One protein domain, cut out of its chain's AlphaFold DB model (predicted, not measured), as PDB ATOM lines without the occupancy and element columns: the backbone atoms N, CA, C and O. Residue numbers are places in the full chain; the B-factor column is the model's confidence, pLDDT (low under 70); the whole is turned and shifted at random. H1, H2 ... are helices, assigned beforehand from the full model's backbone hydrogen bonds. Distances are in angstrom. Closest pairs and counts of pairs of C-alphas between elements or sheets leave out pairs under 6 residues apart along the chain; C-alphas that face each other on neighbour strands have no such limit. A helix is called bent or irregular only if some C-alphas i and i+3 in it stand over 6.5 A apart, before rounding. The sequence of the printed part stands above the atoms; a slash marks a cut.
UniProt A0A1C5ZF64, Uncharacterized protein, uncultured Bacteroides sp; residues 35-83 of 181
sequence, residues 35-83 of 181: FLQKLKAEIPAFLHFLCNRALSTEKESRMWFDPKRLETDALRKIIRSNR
ATOM      1  N   PHE A  35      40.498 -20.184  28.406       94.31
ATOM      2  CA  PHE A  35      40.542 -20.316  26.946       94.31
ATOM      3  C   PHE A  35      41.732 -19.585  26.309       94.31
ATOM      4  O   PHE A  35      42.460 -20.148  25.491       94.31
ATOM      5  N   LEU A  36      41.996 -18.345  26.735       95.12
ATOM      6  CA  LEU A  36      43.123 -17.560  26.226       95.12
ATOM      7  C   LEU A  36      44.483 -18.192  26.564       95.12
ATOM      8  O   LEU A  36      45.407 -18.114  25.754       95.12
ATOM      9  N   GLN A  37      44.627 -18.805  27.742       97.31
ATOM     10  CA  GLN A  37      45.879 -19.455  28.136       97.31
ATOM     11  C   GLN A  37      46.100 -20.745  27.352       97.31
ATOM     12  O   GLN A  37      47.202 -20.968  26.853       97.31
ATOM     13  N   LYS A  38      45.040 -21.537  27.152       96.56
ATOM     14  CA  LYS A  38      45.075 -22.728  26.291       96.56
ATOM     15  C   LYS A  38      45.475 -22.360  24.859       96.56
ATOM     16  O   LYS A  38      46.403 -22.952  24.320       96.56
ATOM     17  N   LEU A  39      44.881 -21.306  24.283       95.62
ATOM     18  CA  LEU A  39      45.266 -20.806  22.954       95.62
ATOM     19  C   LEU A  39      46.742 -20.393  22.875       95.62
ATOM     20  O   LEU A  39      47.395 -20.669  21.874       95.62
ATOM     21  N   LYS A  40      47.279 -19.741  23.915       97.88
ATOM     22  CA  LYS A  40      48.704 -19.373  23.968       97.88
ATOM     23  C   LYS A  40      49.612 -20.598  24.051       97.88
ATOM     24  O   LYS A  40      50.633 -20.630  23.368       97.88
ATOM     25  N   ALA A  41      49.239 -21.588  24.860       98.19
ATOM     26  CA  ALA A  41      49.987 -22.832  25.009       98.19
ATOM     27  C   ALA A  41      50.038 -23.648  23.703       98.19
ATOM     28  O   ALA A  41      51.034 -24.319  23.450       98.19
ATOM     29  N   GLU A  42      49.017 -23.534  22.850       97.81
ATOM     30  CA  GLU A  42      48.935 -24.195  21.539       97.81
ATOM     31  C   GLU A  42      49.785 -23.530  20.439       97.81
ATOM     32  O   GLU A  42      50.056 -24.153  19.410       97.81
ATOM     33  N   ILE A  43      50.248 -22.283  20.620       98.00
ATOM     34  CA  ILE A  43      50.996 -21.541  19.583       98.00
ATOM     35  C   ILE A  43      52.186 -22.344  19.019       98.00
ATOM     36  O   ILE A  43      52.303 -22.408  17.793       98.00
ATOM     37  N   PRO A  44      53.056 -22.983  19.831       98.25
ATOM     38  CA  PRO A  44      54.187 -23.746  19.304       98.25
ATOM     39  C   PRO A  44      53.754 -24.913  18.408       98.25
ATOM     40  O   PRO A  44      54.318 -25.101  17.328       98.25
ATOM     41  N   ALA A  45      52.724 -25.661  18.817       97.94
ATOM     42  CA  ALA A  45      52.182 -26.772  18.039       97.94
ATOM     43  C   ALA A  45      51.538 -26.278  16.734       97.94
ATOM     44  O   ALA A  45      51.773 -26.847  15.664       97.94
ATOM     45  N   PHE A  46      50.797 -25.169  16.795       97.50
ATOM     46  CA  PHE A  46      50.199 -24.544  15.620       97.50
ATOM     47  C   PHE A  46      51.255 -24.057  14.617       97.50
ATOM     48  O   PHE A  46      51.125 -24.312  13.421       97.50
ATOM     49  N   LEU A  47      52.335 -23.419  15.083       97.81
ATOM     50  CA  LEU A  47      53.449 -23.000  14.224       97.81
ATOM     51  C   LEU A  47      54.146 -24.199  13.576       97.81
ATOM     52  O   LEU A  47      54.378 -24.188  12.367       97.81
ATOM     53  N   HIS A  48      54.413 -25.254  14.352       98.00
ATOM     54  CA  HIS A  48      54.966 -26.496  13.815       98.00
ATOM     55  C   HIS A  48      54.067 -27.076  12.712       98.00
ATOM     56  O   HIS A  48      54.559 -27.446  11.646       98.00
ATOM     57  N   PHE A  49      52.748 -27.101  12.921       97.62
ATOM     58  CA  PHE A  49      51.798 -27.529  11.895       97.62
ATOM     59  C   PHE A  49      51.862 -26.645  10.639       97.62
ATOM     60  O   PHE A  49      51.937 -27.168   9.530       97.62
ATOM     61  N   LEU A  50      51.876 -25.315  10.780       95.88
ATOM     62  CA  LEU A  50      51.939 -24.398   9.634       95.88
ATOM     63  C   LEU A  50      53.212 -24.569   8.794       95.88
ATOM     64  O   LEU A  50      53.127 -24.467   7.571       95.88
ATOM     65  N   CYS A  51      54.358 -24.839   9.428       96.94
ATOM     66  CA  CYS A  51      55.640 -25.030   8.744       96.94
ATOM     67  C   CYS A  51      55.762 -26.381   8.026       96.94
ATOM     68  O   CYS A  51      56.477 -26.466   7.033       96.94
ATOM     69  N   ASN A  52      55.085 -27.421   8.521       97.00
ATOM     70  CA  ASN A  52      55.263 -28.796   8.039       97.00
ATOM     71  C   ASN A  52      54.054 -29.354   7.276       97.00
ATOM     72  O   ASN A  52      54.119 -30.462   6.744       97.00
ATOM     73  N   ARG A  53      52.930 -28.630   7.222       95.75
ATOM     74  CA  ARG A  53      51.743 -29.092   6.494       95.75
ATOM     75  C   ARG A  53      51.977 -29.100   4.984       95.75
ATOM     76  O   ARG A  53      52.538 -28.163   4.418       95.75
ATOM     77  N   ALA A  54      51.410 -30.098   4.318       94.94
ATOM     78  CA  ALA A  54      51.167 -30.028   2.885       94.94
ATOM     79  C   ALA A  54      49.985 -29.082   2.615       94.94
ATOM     80  O   ALA A  54      48.950 -29.159   3.282       94.94
ATOM     81  N   LEU A  55      50.132 -28.172   1.651       91.31
ATOM     82  CA  LEU A  55      49.020 -27.331   1.213       91.31
ATOM     83  C   LEU A  55      48.018 -28.189   0.435       91.31
ATOM     84  O   LEU A  55      48.397 -28.923  -0.471       91.31
ATOM     85  N   SER A  56      46.734 -28.073   0.770       89.31
ATOM     86  CA  SER A  56      45.657 -28.817   0.105       89.31
ATOM     87  C   SER A  56      45.251 -28.231  -1.250       89.31
ATOM     88  O   SER A  56      44.372 -28.773  -1.913       89.31
ATOM     89  N   THR A  57      45.816 -27.086  -1.632       89.88
ATOM     90  CA  THR A  57      45.496 -26.377  -2.871       89.88
ATOM     91  C   THR A  57      46.762 -25.889  -3.548       89.88
ATOM     92  O   THR A  57      47.699 -25.422  -2.897       89.88
ATOM     93  N   GLU A  58      46.743 -25.904  -4.872       90.38
ATOM     94  CA  GLU A  58      47.803 -25.350  -5.704       90.38
ATOM     95  C   GLU A  58      47.483 -23.909  -6.114       90.38
ATOM     96  O   GLU A  58      46.383 -23.400  -5.883       90.38
ATOM     97  N   LYS A  59      48.475 -23.229  -6.690       91.31
ATOM     98  CA  LYS A  59      48.342 -21.848  -7.147       91.31
ATOM     99  C   LYS A  59      47.616 -21.809  -8.495       91.31
ATOM    100  O   LYS A  59      48.214 -22.074  -9.531       91.31
ATOM    101  N   GLU A  60      46.358 -21.392  -8.481       88.56
ATOM    102  CA  GLU A  60      45.493 -21.254  -9.664       88.56
ATOM    103  C   GLU A  60      45.477 -19.818 -10.220       88.56
ATOM    104  O   GLU A  60      45.161 -19.591 -11.387       88.56
ATOM    105  N   SER A  61      45.821 -18.819  -9.399       85.44
ATOM    106  CA  SER A  61      45.773 -17.402  -9.785       85.44
ATOM    107  C   SER A  61      46.848 -16.556  -9.092       85.44
ATOM    108  O   SER A  61      47.620 -17.036  -8.254       85.44
ATOM    109  N   ARG A  62      46.888 -15.246  -9.395       86.69
ATOM    110  CA  ARG A  62      47.697 -14.271  -8.632       86.69
ATOM    111  C   ARG A  62      47.338 -14.270  -7.139       86.69
ATOM    112  O   ARG A  62      48.217 -14.030  -6.320       86.69
ATOM    113  N   MET A  63      46.082 -14.560  -6.801       87.06
ATOM    114  CA  MET A  63      45.560 -14.633  -5.431       87.06
ATOM    115  C   MET A  63      45.586 -16.065  -4.860       87.06
ATOM    116  O   MET A  63      44.913 -16.339  -3.870       87.06
ATOM    117  N   TRP A  64      46.358 -16.977  -5.469       90.12
ATOM    118  CA  TRP A  64      46.442 -18.417  -5.176       90.12
ATOM    119  C   TRP A  64      45.181 -19.220  -5.512       90.12
ATOM    120  O   TRP A  64      45.293 -20.236  -6.183       90.12
ATOM    121  N   PHE A  65      43.997 -18.767  -5.108       90.00
ATOM    122  CA  PHE A  65      42.734 -19.491  -5.295       90.00
ATOM    123  C   PHE A  65      41.962 -19.023  -6.542       90.00
ATOM    124  O   PHE A  65      42.060 -17.850  -6.926       90.00
ATOM    125  N   ASP A  66      41.154 -19.907  -7.143       87.12
ATOM    126  CA  ASP A  66      40.030 -19.516  -8.010       87.12
ATOM    127  C   ASP A  66      39.034 -18.642  -7.212       87.12
ATOM    128  O   ASP A  66      38.563 -19.077  -6.152       87.12
ATOM    129  N   PRO A  67      38.675 -17.433  -7.694       85.69
ATOM    130  CA  PRO A  67      37.664 -16.578  -7.069       85.69
ATOM    131  C   PRO A  67      36.359 -17.295  -6.706       85.69
ATOM    132  O   PRO A  67      35.779 -17.007  -5.660       85.69
ATOM    133  N   LYS A  68      35.924 -18.276  -7.508       86.12
ATOM    134  CA  LYS A  68      34.702 -19.051  -7.237       86.12
ATOM    135  C   LYS A  68      34.773 -19.830  -5.925       86.12
ATOM    136  O   LYS A  68      33.749 -20.035  -5.279       86.12
ATOM    137  N   ARG A  69      35.969 -20.242  -5.487       86.69
ATOM    138  CA  ARG A  69      36.167 -20.924  -4.194       86.69
ATOM    139  C   ARG A  69      36.060 -19.976  -3.001       86.69
ATOM    140  O   ARG A  69      35.796 -20.425  -1.887       86.69
ATOM    141  N   LEU A  70      36.279 -18.680  -3.219       88.81
ATOM    142  CA  LEU A  70      36.187 -17.652  -2.179       88.81
ATOM    143  C   LEU A  70      34.761 -17.104  -2.025       88.81
ATOM    144  O   LEU A  70      34.476 -16.417  -1.041       88.81
ATOM    145  N   GLU A  71      33.865 -17.437  -2.956       90.19
ATOM    146  CA  GLU A  71      32.480 -16.978  -3.002       90.19
ATOM    147  C   GLU A  71      31.603 -17.673  -1.944       90.19
ATOM    148  O   GLU A  71      30.861 -18.621  -2.205       90.19
ATOM    149  N   THR A  72      31.710 -17.196  -0.705       92.81
ATOM    150  CA  THR A  72      30.912 -17.673   0.430       92.81
ATOM    151  C   THR A  72      29.549 -16.983   0.499       92.81
ATOM    152  O   THR A  72      29.379 -15.848   0.053       92.81
ATOM    153  N   ASP A  73      28.573 -17.615   1.156       91.31
ATOM    154  CA  ASP A  73      27.251 -17.001   1.374       91.31
ATOM    155  C   ASP A  73      27.329 -15.699   2.179       91.31
ATOM    156  O   ASP A  73      26.590 -14.751   1.916       91.31
ATOM    157  N   ALA A  74      28.272 -15.619   3.122       92.00
ATOM    158  CA  ALA A  74      28.533 -14.399   3.878       92.00
ATOM    159  C   ALA A  74      29.038 -13.262   2.972       92.00
ATOM    160  O   ALA A  74      28.576 -12.130   3.098       92.00
ATOM    161  N   LEU A  75      29.935 -13.563   2.024       92.19
ATOM    162  CA  LEU A  75      30.405 -12.590   1.038       92.19
ATOM    163  C   LEU A  75      29.258 -12.124   0.129       92.19
ATOM    164  O   LEU A  75      29.066 -10.920  -0.038       92.19
ATOM    165  N   ARG A  76      28.440 -13.055  -0.386       88.75
ATOM    166  CA  ARG A  76      27.253 -12.723  -1.198       88.75
ATOM    167  C   ARG A  76      26.283 -11.815  -0.446       88.75
ATOM    168  O   ARG A  76      25.780 -10.853  -1.021       88.75
ATOM    169  N   LYS A  77      26.032 -12.089   0.839       88.50
ATOM    170  CA  LYS A  77      25.147 -11.274   1.686       88.50
ATOM    171  C   LYS A  77      25.660  -9.838   1.829       88.50
ATOM    172  O   LYS A  77      24.858  -8.913   1.720       88.50
ATOM    173  N   ILE A  78      26.967  -9.646   2.020       90.56
ATOM    174  CA  ILE A  78      27.576  -8.308   2.110       90.56
ATOM    175  C   ILE A  78      27.493  -7.584   0.763       90.56
ATOM    176  O   ILE A  78      27.023  -6.454   0.722       90.56
ATOM    177  N   ILE A  79      27.864  -8.235  -0.346       88.50
ATOM    178  CA  ILE A  79      27.767  -7.645  -1.696       88.50
ATOM    179  C   ILE A  79      26.327  -7.207  -2.000       88.50
ATOM    180  O   ILE A  79      26.109  -6.099  -2.483       88.50
ATOM    181  N   ARG A  80      25.335  -8.043  -1.668       83.25
ATOM    182  CA  ARG A  80      23.910  -7.701  -1.810       83.25
ATOM    183  C   ARG A  80      23.499  -6.535  -0.913       83.25
ATOM    184  O   ARG A  80      22.785  -5.652  -1.367       83.25
ATOM    185  N   SER A  81      23.960  -6.515   0.337       82.38
ATOM    186  CA  SER A  81      23.650  -5.444   1.297       82.38
ATOM    187  C   SER A  81      24.320  -4.113   0.935       82.38
ATOM    188  O   SER A  81      23.797  -3.057   1.272       82.38
ATOM    189  N   ASN A  82      25.448  -4.151   0.221       82.38
ATOM    190  CA  ASN A  82      26.146  -2.974  -0.302       82.38
ATOM    191  C   ASN A  82      25.474  -2.365  -1.540       82.38
ATOM    192  O   ASN A  82      25.932  -1.327  -2.026       82.38
ATOM    193  N   ARG A  83      24.422  -2.994  -2.084       80.69
ATOM    194  CA  ARG A  83      23.730  -2.459  -3.257       80.69
ATOM    195  C   ARG A  83      23.094  -1.120  -2.968       80.69
ATOM    196  O   ARG A  83      22.594  -0.842  -1.880       80.69
TER     197      ARG A  83
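AT A GLANCE: This is residues 35 to 83 of the 181 residues of an uncharacterized protein of uncultured Bacteroides sp (UniProt A0A1C5ZF64). Picture an open arch: the long helix H1 is one leg, residues 53 to 66 cross over from its end as a long link without a named element, and the short helices H2 and H3 follow one another on the far side. The space between H1 and H3 is empty, no helix touches another, and residues 59 to 64 stick out as a loop of the link. The printed part has 49 residues with three named helices, H1, H2 and H3 in that order, and no named strand; its class is all helix. The whole is extended, with a radius of gyration of the C-alphas of 16.7 A, and flat, spanning 43 by 30 by 14 A.

IN THESE COORDINATES: Find C-alpha 35 at (40.542, -20.316, 26.946), where H1 begins; H1 covers residues 35 to 52, runs 25.4 A from first to last C-alpha, and ends at C-alpha 52 at (55.263, -28.796, 8.039). Look near residue 42 for a kink of 45 degrees; H1 is irregular there, with the C-alphas of Ala 41 and Pro 44 7.1 A apart. Read on past residues 53 to 66 to H2, residues 67 to 70, which measures 5.2 A. H3 then takes residues 73 to 81 over 12.1 A; find its last C-alpha, Ser 81, at (23.650, -5.444, 1.297).

HOW THE PARTS SIT: Start at H1, the longest helix with 18 residues, and you will find that it touches no helix. H1 and H2 are apart, although they follow each other in the chain, and the 14 residues between them are a long link. H2 and H3 are apart too, joined by a tight link of 2 residues. H1 and H3 are apart as well. In the backbone of H3 every O i to N i+4 pair is within hydrogen-bond range; in H1 11 of 14 are, and H2, with 4 residues, is too short for such a pair, while its one O i to N i+3 pair is within range.

THE WHOLE: Compare C-alpha 41 with C-alpha 83: Ala 41 and Arg 83 have the two C-alphas farthest apart, at 43.6 A. From the first to the last printed C-alpha, Phe 35 to Arg 83, the distance is 38.9 A. Residues 35 to 56, of which 35 to 52 belong to H1, stand free; so do residues 59 to 64, and residues 67 to 83, of which 67 to 70 belong to H2 and 73 to 81 to H3. The long stretch of residues 53 to 66 has its C-alphas 11 to 16 A from the mean of the C-alphas. The printed part has no cut. Read the B-factor column for the model's confidence: the mean pLDDT of the printed part is 91.8, and no printed residue is under 70.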